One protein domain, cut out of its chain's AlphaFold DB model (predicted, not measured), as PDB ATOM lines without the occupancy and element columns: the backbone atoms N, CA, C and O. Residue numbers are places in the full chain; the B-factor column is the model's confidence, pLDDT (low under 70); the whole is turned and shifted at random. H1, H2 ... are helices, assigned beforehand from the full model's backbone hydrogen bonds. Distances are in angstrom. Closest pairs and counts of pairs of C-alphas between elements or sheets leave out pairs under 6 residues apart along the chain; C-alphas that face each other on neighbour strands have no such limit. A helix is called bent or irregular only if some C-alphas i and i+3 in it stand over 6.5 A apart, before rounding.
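This is residues 221 to 296 of the 297 residues of an uncharacterized protein of Mytilus galloprovincialis (UniProt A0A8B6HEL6). A long helix, H3, has H1 side by side with it and H2 close to its early residues, while a long loop arches out to H4, which touches no helix. Residues 275 to 282 and 290 to 296 stick out. The printed part has 76 residues with four named helices, H1 to H4 in order, and no named strand; the class is all helix. It is compact, with a radius of gyration of the C-alphas of 13.1 A, and flat, spanning 41 by 31 by 17 A.

H1, residues 221 to 234, begins at C-alpha (209.675, 180.253, 236.030) and is 20.0 A long. H2 is residues 243 to 252. H3, residues 256 to 274, is 26.0 A long and only just irregular: C-alphas 271 and 274 are 6.7 A apart. H4, residues 286 to 294, ends at C-alpha (203.781, 156.733, 206.960).

H1 and H3 touch, their closest C-alphas, Ala 228 and Phe 269, 5.1 A apart; they run opposite ways at 35.0 degrees, only just a steep tilt. H2 and H3 are close but not clearly touching, their closest C-alphas, Leu 250 and Lys 259, 5.8 A apart. H4 is apart from H3. Every O i to N i+4 pair is within hydrogen-bond range in H1, H2 and H4, and 14 of 15 in H3.

The printed part has no cut. The link from H3 to H4 is long, with 11 residues. Residues 275 to 296 have pLDDT under 70.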
ATOM      1  N   SER A 221     210.259 179.966 237.341       87.56
ATOM      2  CA  SER A 221     209.675 180.253 236.030       87.56
ATOM      3  C   SER A 221     210.648 181.042 235.155       87.56
ATOM      4  O   SER A 221     210.889 180.654 234.013       87.56
ATOM      5  N   ILE A 222     211.273 182.093 235.699       87.31
ATOM      6  CA  ILE A 222     212.299 182.882 235.002       87.31
ATOM      7  C   ILE A 222     213.490 181.998 234.621       87.31
ATOM      8  O   ILE A 222     213.903 182.008 233.463       87.31
ATOM      9  N   LYS A 223     213.991 181.180 235.555       90.69
ATOM     10  CA  LYS A 223     215.097 180.251 235.292       90.69
ATOM     11  C   LYS A 223     214.754 179.263 234.176       90.69
ATOM     12  O   LYS A 223     215.543 179.086 233.258       90.69
ATOM     13  N   ASN A 224     213.560 178.669 234.207       88.31
ATOM     14  CA  ASN A 224     213.105 177.744 233.165       88.31
ATOM     15  C   ASN A 224     213.008 178.429 231.793       88.31
ATOM     16  O   ASN A 224     213.377 177.828 230.786       88.31
ATOM     17  N   LYS A 225     212.538 179.685 231.748       87.19
ATOM     18  CA  LYS A 225     212.489 180.487 230.515       87.19
ATOM     19  C   LYS A 225     213.885 180.755 229.955       87.19
ATOM     20  O   LYS A 225     214.090 180.571 228.761       87.19
ATOM     21  N   GLN A 226     214.831 181.143 230.811       87.38
ATOM     22  CA  GLN A 226     216.228 181.366 230.425       87.38
ATOM     23  C   GLN A 226     216.862 180.081 229.892       87.38
ATOM     24  O   GLN A 226     217.323 180.065 228.763       87.38
ATOM     25  N   THR A 227     216.758 178.968 230.624       89.75
ATOM     26  CA  THR A 227     217.302 177.677 230.171       89.75
ATOM     27  C   THR A 227     216.712 177.232 228.828       89.75
ATOM     28  O   THR A 227     217.430 176.683 227.993       89.75
ATOM     29  N   ALA A 228     215.419 177.474 228.586       87.44
ATOM     30  CA  ALA A 228     214.794 177.157 227.304       87.44
ATOM     31  C   ALA A 228     215.340 178.023 226.150       87.44
ATOM     32  O   ALA A 228     215.578 177.497 225.064       87.44
ATOM     33  N   LEU A 229     215.570 179.320 226.388       87.19
ATOM     34  CA  LEU A 229     216.212 180.226 225.428       87.19
ATOM     35  C   LEU A 229     217.667 179.824 225.154       87.19
ATOM     36  O   LEU A 229     218.051 179.683 223.995       87.19
ATOM     37  N   ASP A 230     218.442 179.563 226.209       88.31
ATOM     38  CA  ASP A 230     219.848 179.162 226.116       88.31
ATOM     39  C   ASP A 230     219.998 177.858 225.320       88.31
ATOM     40  O   ASP A 230     220.896 177.729 224.490       88.31
ATOM     41  N   THR A 231     219.079 176.903 225.508       89.44
ATOM     42  CA  THR A 231     219.076 175.631 224.763       89.44
ATOM     43  C   THR A 231     218.852 175.852 223.265       89.44
ATOM     44  O   THR A 231     219.522 175.220 222.448       89.44
ATOM     45  N   LEU A 232     217.941 176.756 222.878       88.25
ATOM     46  CA  LEU A 232     217.749 177.105 221.466       88.25
ATOM     47  C   LEU A 232     218.994 177.775 220.883       88.25
ATOM     48  O   LEU A 232     219.416 177.425 219.780       88.25
ATOM     49  N   GLN A 233     219.609 178.685 221.639       87.25
ATOM     50  CA  GLN A 233     220.817 179.381 221.214       87.25
ATOM     51  C   GLN A 233     222.003 178.422 221.051       87.25
ATOM     52  O   GLN A 233     222.697 178.487 220.042       87.25
ATOM     53  N   MET A 234     222.210 177.491 221.989       87.06
ATOM     54  CA  MET A 234     223.269 176.476 221.904       87.06
ATOM     55  C   MET A 234     223.138 175.582 220.669       87.06
ATOM     56  O   MET A 234     224.145 175.182 220.089       87.06
ATOM     57  N   LEU A 235     221.907 175.269 220.262       86.38
ATOM     58  CA  LEU A 235     221.628 174.467 219.072       86.38
ATOM     59  C   LEU A 235     221.573 175.308 217.782       86.38
ATOM     60  O   LEU A 235     221.302 174.757 216.717       86.38
ATOM     61  N   ASN A 236     221.828 176.623 217.853       85.12
ATOM     62  CA  ASN A 236     221.677 177.579 216.748       85.12
ATOM     63  C   ASN A 236     220.292 177.514 216.073       85.12
ATOM     64  O   ASN A 236     220.165 177.649 214.854       85.12
ATOM     65  N   LEU A 237     219.243 177.297 216.869       85.00
ATOM     66  CA  LEU A 237     217.866 177.184 216.398       85.00
ATOM     67  C   LEU A 237     217.109 178.497 216.596       85.00
ATOM     68  O   LEU A 237     217.264 179.186 217.602       85.00
ATOM     69  N   GLN A 238     216.235 178.807 215.642       83.94
ATOM     70  CA  GLN A 238     215.248 179.879 215.769       83.94
ATOM     71  C   GLN A 238     213.900 179.292 216.219       83.94
ATOM     72  O   GLN A 238     213.604 178.140 215.884       83.94
ATOM     73  N   PRO A 239     213.068 180.041 216.962       84.06
ATOM     74  CA  PRO A 239     211.708 179.616 217.288       84.06
ATOM     75  C   PRO A 239     210.887 179.309 216.029       84.06
ATOM     76  O   PRO A 239     210.786 180.146 215.135       84.06
ATOM     77  N   CYS A 240     210.310 178.108 215.959       84.12
ATOM     78  CA  CYS A 240     209.524 177.657 214.805       84.12
ATOM     79  C   CYS A 240     208.036 177.982 214.990       84.12
ATOM     80  O   CYS A 240     207.363 177.332 215.790       84.12
ATOM     81  N   ASN A 241     207.499 178.936 214.229       80.69
ATOM     82  CA  ASN A 241     206.110 179.389 214.364       80.69
ATOM     83  C   ASN A 241     205.138 178.641 213.442       80.69
ATOM     84  O   ASN A 241     203.938 178.599 213.717       80.69
ATOM     85  N   THR A 242     205.635 178.051 212.354       79.69
ATOM     86  CA  THR A 242     204.829 177.327 211.364       79.69
ATOM     87  C   THR A 242     205.304 175.884 211.166       79.69
ATOM     88  O   THR A 242     206.422 175.511 211.517       79.69
ATOM     89  N   VAL A 243     204.455 175.042 210.563       80.56
ATOM     90  CA  VAL A 243     204.815 173.656 210.193       80.56
ATOM     91  C   VAL A 243     205.941 173.625 209.147       80.56
ATOM     92  O   VAL A 243     206.738 172.685 209.116       80.56
ATOM     93  N   GLN A 244     206.027 174.660 208.309       81.00
ATOM     94  CA  GLN A 244     207.107 174.818 207.336       81.00
ATOM     95  C   GLN A 244     208.440 175.053 208.054       81.00
ATOM     96  O   GLN A 244     209.384 174.311 207.791       81.00
ATOM     97  N   ASP A 245     208.478 175.936 209.059       82.25
ATOM     98  CA  ASP A 245     209.680 176.194 209.870       82.25
ATOM     99  C   ASP A 245     210.205 174.911 210.533       82.25
ATOM    100  O   ASP A 245     211.407 174.648 210.547       82.25
ATOM    101  N   VAL A 246     209.297 174.071 211.049       83.44
ATOM    102  CA  VAL A 246     209.655 172.781 211.662       83.44
ATOM    103  C   VAL A 246     210.260 171.834 210.626       83.44
ATOM    104  O   VAL A 246     211.239 171.147 210.912       83.44
ATOM    105  N   THR A 247     209.703 171.802 209.416       84.12
ATOM    106  CA  THR A 247     210.188 170.933 208.337       84.12
ATOM    107  C   THR A 247     211.569 171.385 207.857       84.12
ATOM    108  O   THR A 247     212.472 170.559 207.726       84.12
ATOM    109  N   GLU A 248     211.777 172.691 207.686       84.88
ATOM    110  CA  GLU A 248     213.075 173.276 207.335       84.88
ATOM    111  C   GLU A 248     214.126 173.066 208.432       84.88
ATOM    112  O   GLU A 248     215.286 172.771 208.143       84.88
ATOM    113  N   MET A 249     213.734 173.182 209.703       87.62
ATOM    114  CA  MET A 249     214.602 172.890 210.843       87.62
ATOM    115  C   MET A 249     215.041 171.418 210.838       87.62
ATOM    116  O   MET A 249     216.229 171.131 210.972       87.62
ATOM    117  N   LEU A 250     214.106 170.485 210.637       86.12
ATOM    118  CA  LEU A 250     214.394 169.048 210.614       86.12
ATOM    119  C   LEU A 250     215.269 168.627 209.427       86.12
ATOM    120  O   LEU A 250     216.037 167.676 209.559       86.12
ATOM    121  N   GLN A 251     215.180 169.330 208.293       86.00
ATOM    122  CA  GLN A 251     216.059 169.121 207.137       86.00
ATOM    123  C   GLN A 251     217.501 169.587 207.392       86.00
ATOM    124  O   GLN A 251     218.431 169.046 206.796       86.00
ATOM    125  N   LYS A 252     217.707 170.569 208.282       83.88
ATOM    126  CA  LYS A 252     219.044 171.061 208.664       83.88
ATOM    127  C   LYS A 252     219.769 170.124 209.641       83.88
ATOM    128  O   LYS A 252     220.997 170.157 209.705       83.88
ATOM    129  N   CYS A 253     219.039 169.285 210.377       85.69
ATOM    130  CA  CYS A 253     219.602 168.283 211.286       85.69
ATOM    131  C   CYS A 253     220.088 167.043 210.519       85.69
ATOM    132  O   CYS A 253     219.366 166.493 209.687       85.69
ATOM    133  N   ARG A 254     221.300 166.564 210.823       84.94
ATOM    134  CA  ARG A 254     221.938 165.454 210.092       84.94
ATOM    135  C   ARG A 254     221.648 164.098 210.715       84.94
ATOM    136  O   ARG A 254     221.577 163.103 210.000       84.94
ATOM    137  N   THR A 255     221.481 164.051 212.035       87.75
ATOM    138  CA  THR A 255     221.231 162.806 212.774       87.75
ATOM    139  C   THR A 255     219.843 162.782 213.405       87.75
ATOM    140  O   THR A 255     219.241 163.819 213.683       87.75
ATOM    141  N   GLU A 256     219.327 161.580 213.663       85.00
ATOM    142  CA  GLU A 256     218.021 161.416 214.313       85.00
ATOM    143  C   GLU A 256     218.030 161.954 215.758       85.00
ATOM    144  O   GLU A 256     217.078 162.599 216.189       85.00
ATOM    145  N   ASN A 257     219.157 161.814 216.465       86.38
ATOM    146  CA  ASN A 257     219.346 162.385 217.803       86.38
ATOM    147  C   ASN A 257     219.335 163.925 217.798       86.38
ATOM    148  O   ASN A 257     218.812 164.541 218.730       86.38
ATOM    149  N   GLU A 258     219.894 164.563 216.763       86.19
ATOM    150  CA  GLU A 258     219.822 166.021 216.593       86.19
ATOM    151  C   GLU A 258     218.387 166.481 216.342       86.19
ATOM    152  O   GLU A 258     217.948 167.450 216.961       86.19
ATOM    153  N   LYS A 259     217.632 165.767 215.497       86.56
ATOM    154  CA  LYS A 259     216.212 166.063 215.243       86.56
ATOM    155  C   LYS A 259     215.378 165.951 216.515       86.56
ATOM    156  O   LYS A 259     214.589 166.847 216.815       86.56
ATOM    157  N   GLU A 260     215.569 164.882 217.285       87.81
ATOM    158  CA  GLU A 260     214.874 164.684 218.557       87.81
ATOM    159  C   GLU A 260     215.216 165.797 219.561       87.81
ATOM    160  O   GLU A 260     214.325 166.354 220.207       87.81
ATOM    161  N   SER A 261     216.495 166.163 219.663       87.06
ATOM    162  CA  SER A 261     216.964 167.222 220.565       87.06
ATOM    163  C   SER A 261     216.425 168.598 220.163       87.06
ATOM    164  O   SER A 261     215.954 169.345 221.021       87.06
ATOM    165  N   ALA A 262     216.415 168.906 218.864       87.06
ATOM    166  CA  ALA A 262     215.859 170.140 218.320       87.06
ATOM    167  C   ALA A 262     214.349 170.251 218.587       87.06
ATOM    168  O   ALA A 262     213.879 171.278 219.075       87.06
ATOM    169  N   LEU A 263     213.589 169.172 218.364       87.81
ATOM    170  CA  LEU A 263     212.155 169.133 218.670       87.81
ATOM    171  C   LEU A 263     211.882 169.297 220.169       87.81
ATOM    172  O   LEU A 263     211.006 170.073 220.551       87.81
ATOM    173  N   LYS A 264     212.644 168.618 221.038       89.19
ATOM    174  CA  LYS A 264     212.526 168.777 222.499       89.19
ATOM    175  C   LYS A 264     212.808 170.212 222.939       89.19
ATOM    176  O   LYS A 264     212.086 170.729 223.796       89.19
ATOM    177  N   ALA A 265     213.815 170.860 222.354       88.25
ATOM    178  CA  ALA A 265     214.152 172.250 222.645       88.25
ATOM    179  C   ALA A 265     213.014 173.203 222.241       88.25
ATOM    180  O   ALA A 265     212.587 174.016 223.062       88.25
ATOM    181  N   GLN A 266     212.442 173.033 221.043       88.31
ATOM    182  CA  GLN A 266     211.284 173.813 220.585       88.31
ATOM    183  C   GLN A 266     210.065 173.603 221.496       88.31
ATOM    184  O   GLN A 266     209.486 174.568 221.990       88.31
ATOM    185  N   ILE A 267     209.706 172.355 221.815       87.12
ATOM    186  CA  ILE A 267     208.577 172.053 222.714       87.12
ATOM    187  C   ILE A 267     208.772 172.714 224.085       87.12
ATOM    188  O   ILE A 267     207.843 173.301 224.638       87.12
ATOM    189  N   THR A 268     209.986 172.638 224.633       85.56
ATOM    190  CA  THR A 268     210.328 173.235 225.931       85.56
ATOM    191  C   THR A 268     210.208 174.758 225.888       85.56
ATOM    192  O   THR A 268     209.629 175.355 226.797       85.56
ATOM    193  N   PHE A 269     210.674 175.386 224.808       87.75
ATOM    194  CA  PHE A 269     210.536 176.821 224.577       87.75
ATOM    195  C   PHE A 269     209.067 177.266 224.516       87.75
ATOM    196  O   PHE A 269     208.669 178.156 225.269       87.75
ATOM    197  N   TYR A 270     208.223 176.606 223.720       84.25
ATOM    198  CA  TYR A 270     206.797 176.950 223.637       84.25
ATOM    199  C   TYR A 270     206.046 176.693 224.951       84.25
ATOM    200  O   TYR A 270     205.155 177.462 225.322       84.25
ATOM    201  N   LYS A 271     206.435 175.652 225.696       84.00
ATOM    202  CA  LYS A 271     205.850 175.325 227.001       84.00
ATOM    203  C   LYS A 271     206.137 176.385 228.066       84.00
ATOM    204  O   LYS A 271     205.250 176.688 228.860       84.00
ATOM    205  N   PHE A 272     207.359 176.918 228.124       81.56
ATOM    206  CA  PHE A 272     207.777 177.800 229.221       81.56
ATOM    207  C   PHE A 272     207.829 179.290 228.862       81.56
ATOM    208  O   PHE A 272     207.594 180.117 229.743       81.56
ATOM    209  N   VAL A 273     208.129 179.647 227.609       80.19
ATOM    210  CA  VAL A 273     208.377 181.038 227.187       80.19
ATOM    211  C   VAL A 273     207.151 181.666 226.544       80.19
ATOM    212  O   VAL A 273     206.698 182.706 227.014       80.19
ATOM    213  N   ILE A 274     206.594 181.032 225.508       77.06
ATOM    214  CA  ILE A 274     205.460 181.606 224.767       77.06
ATOM    215  C   ILE A 274     204.153 181.498 225.557       77.06
ATOM    216  O   ILE A 274     203.246 182.275 225.289       77.06
ATOM    217  N   ILE A 275     204.096 180.624 226.578       63.44
ATOM    218  CA  ILE A 275     202.869 180.237 227.284       63.44
ATOM    219  C   ILE A 275     201.820 179.969 226.217       63.44
ATOM    220  O   ILE A 275     201.010 180.838 225.910       63.44
ATOM    221  N   LEU A 276     201.842 178.770 225.632       51.06
ATOM    222  CA  LEU A 276     200.660 178.302 224.925       51.06
ATOM    223  C   LEU A 276     199.476 178.581 225.868       51.06
ATOM    224  O   LEU A 276     199.403 177.967 226.941       51.06
ATOM    225  N   PRO A 277     198.532 179.477 225.506       41.06
ATOM    226  CA  PRO A 277     197.199 179.309 226.035       41.06
ATOM    227  C   PRO A 277     196.839 177.871 225.669       41.06
ATOM    228  O   PRO A 277     197.437 177.271 224.770       41.06
ATOM    229  N   ILE A 278     195.871 177.279 226.337       42.75
ATOM    230  CA  ILE A 278     195.299 176.023 225.865       42.75
ATOM    231  C   ILE A 278     194.548 176.355 224.552       42.75
ATOM    232  O   ILE A 278     193.330 176.399 224.489       42.75
ATOM    233  N   LEU A 279     195.287 176.724 223.506       38.44
ATOM    234  CA  LEU A 279     194.865 176.924 222.149       38.44
ATOM    235  C   LEU A 279     194.882 175.524 221.589       38.44
ATOM    236  O   LEU A 279     195.928 174.987 221.240       38.44
ATOM    237  N   ASN A 280     193.677 174.975 221.537       37.84
ATOM    238  CA  ASN A 280     193.250 174.198 220.396       37.84
ATOM    239  C   ASN A 280     194.191 173.017 220.123       37.84
ATOM    240  O   ASN A 280     195.091 173.075 219.288       37.84
ATOM    241  N   THR A 281     193.920 171.909 220.807       40.50
ATOM    242  CA  THR A 281     194.486 170.556 220.637       40.50
ATOM    243  C   THR A 281     194.570 170.045 219.185       40.50
ATOM    244  O   THR A 281     195.096 168.961 218.944       40.50
ATOM    245  N   ASN A 282     194.122 170.825 218.201       44.00
ATOM    246  CA  ASN A 282     194.169 170.550 216.774       44.00
ATOM    247  C   ASN A 282     195.458 170.985 216.053       44.00
ATOM    248  O   ASN A 282     195.716 170.465 214.969       44.00
ATOM    249  N   SER A 283     196.271 171.902 216.596       42.22
ATOM    250  CA  SER A 283     197.436 172.450 215.869       42.22
ATOM    251  C   SER A 283     198.764 171.723 216.122       42.22
ATOM    252  O   SER A 283     199.666 171.820 215.297       42.22
ATOM    253  N   PHE A 284     198.880 170.931 217.194       46.88
ATOM    254  CA  PHE A 284     200.120 170.214 217.545       46.88
ATOM    255  C   PHE A 284     199.901 168.736 217.916       46.88
ATOM    256  O   PHE A 284     200.577 168.178 218.781       46.88
ATOM    257  N   SER A 285     198.969 168.046 217.252       40.97
ATOM    258  CA  SER A 285     198.868 166.590 217.396       40.97
ATOM    259  C   SER A 285     199.987 165.901 216.596       40.97
ATOM    260  O   SER A 285     199.857 165.686 215.389       40.97
ATOM    261  N   PHE A 286     201.060 165.489 217.278       43.97
ATOM    262  CA  PHE A 286     202.128 164.625 216.739       43.97
ATOM    263  C   PHE A 286     201.591 163.350 216.048       43.97
ATOM    264  O   PHE A 286     202.233 162.804 215.150       43.97
ATOM    265  N   LEU A 287     200.376 162.909 216.397       40.16
ATOM    266  CA  LEU A 287     199.673 161.789 215.762       40.16
ATOM    267  C   LEU A 287     199.313 162.034 214.283       40.16
ATOM    268  O   LEU A 287     199.303 161.082 213.505       40.16
ATOM    269  N   LYS A 288     199.070 163.286 213.862       41.41
ATOM    270  CA  LYS A 288     198.832 163.621 212.441       41.41
ATOM    271  C   LYS A 288     200.124 163.622 211.625       41.41
ATOM    272  O   LYS A 288     200.130 163.131 210.503       41.41
ATOM    273  N   ILE A 289     201.225 164.103 212.205       45.62
ATOM    274  CA  ILE A 289     202.535 164.129 211.534       45.62
ATOM    275  C   ILE A 289     203.057 162.698 211.334       45.62
ATOM    276  O   ILE A 289     203.517 162.361 210.247       45.62
ATOM    277  N   LYS A 290     202.881 161.813 212.327       37.34
ATOM    278  CA  LYS A 290     203.263 160.398 212.198       37.34
ATOM    279  C   LYS A 290     202.431 159.652 211.142       37.34
ATOM    280  O   LYS A 290     202.985 158.844 210.410       37.34
ATOM    281  N   ARG A 291     201.128 159.948 211.007       36.22
ATOM    282  CA  ARG A 291     200.271 159.380 209.941       36.22
ATOM    283  C   ARG A 291     200.672 159.852 208.541       36.22
ATOM    284  O   ARG A 291     200.757 159.026 207.642       36.22
ATOM    285  N   ASN A 292     200.974 161.139 208.372       39.66
ATOM    286  CA  ASN A 292     201.347 161.694 207.065       39.66
ATOM    287  C   ASN A 292     202.750 161.281 206.599       39.66
ATOM    288  O   ASN A 292     203.000 161.257 205.399       39.66
ATOM    289  N   LEU A 293     203.659 160.946 207.519       43.09
ATOM    290  CA  LEU A 293     204.978 160.410 207.165       43.09
ATOM    291  C   LEU A 293     204.930 158.926 206.775       43.09
ATOM    292  O   LEU A 293     205.739 158.508 205.961       43.09
ATOM    293  N   ILE A 294     203.974 158.155 207.305       45.22
ATOM    294  CA  ILE A 294     203.781 156.733 206.960       45.22
ATOM    295  C   ILE A 294     202.978 156.566 205.657       45.22
ATOM    296  O   ILE A 294     203.115 155.562 204.976       45.22
ATOM    297  N   GLN A 295     202.138 157.540 205.291       39.94
ATOM    298  CA  GLN A 295     201.370 157.506 204.036       39.94
ATOM    299  C   GLN A 295     202.143 158.016 202.808       39.94
ATOM    300  O   GLN A 295     201.680 157.815 201.692       39.94
ATOM    301  N   ASN A 296     203.295 158.667 203.004       37.50
ATOM    302  CA  ASN A 296     204.133 159.221 201.931       37.50
ATOM    303  C   ASN A 296     205.498 158.509 201.791       37.50
ATOM    304  O   ASN A 296     206.394 159.033 201.129       37.50
TER     305      ASN A 296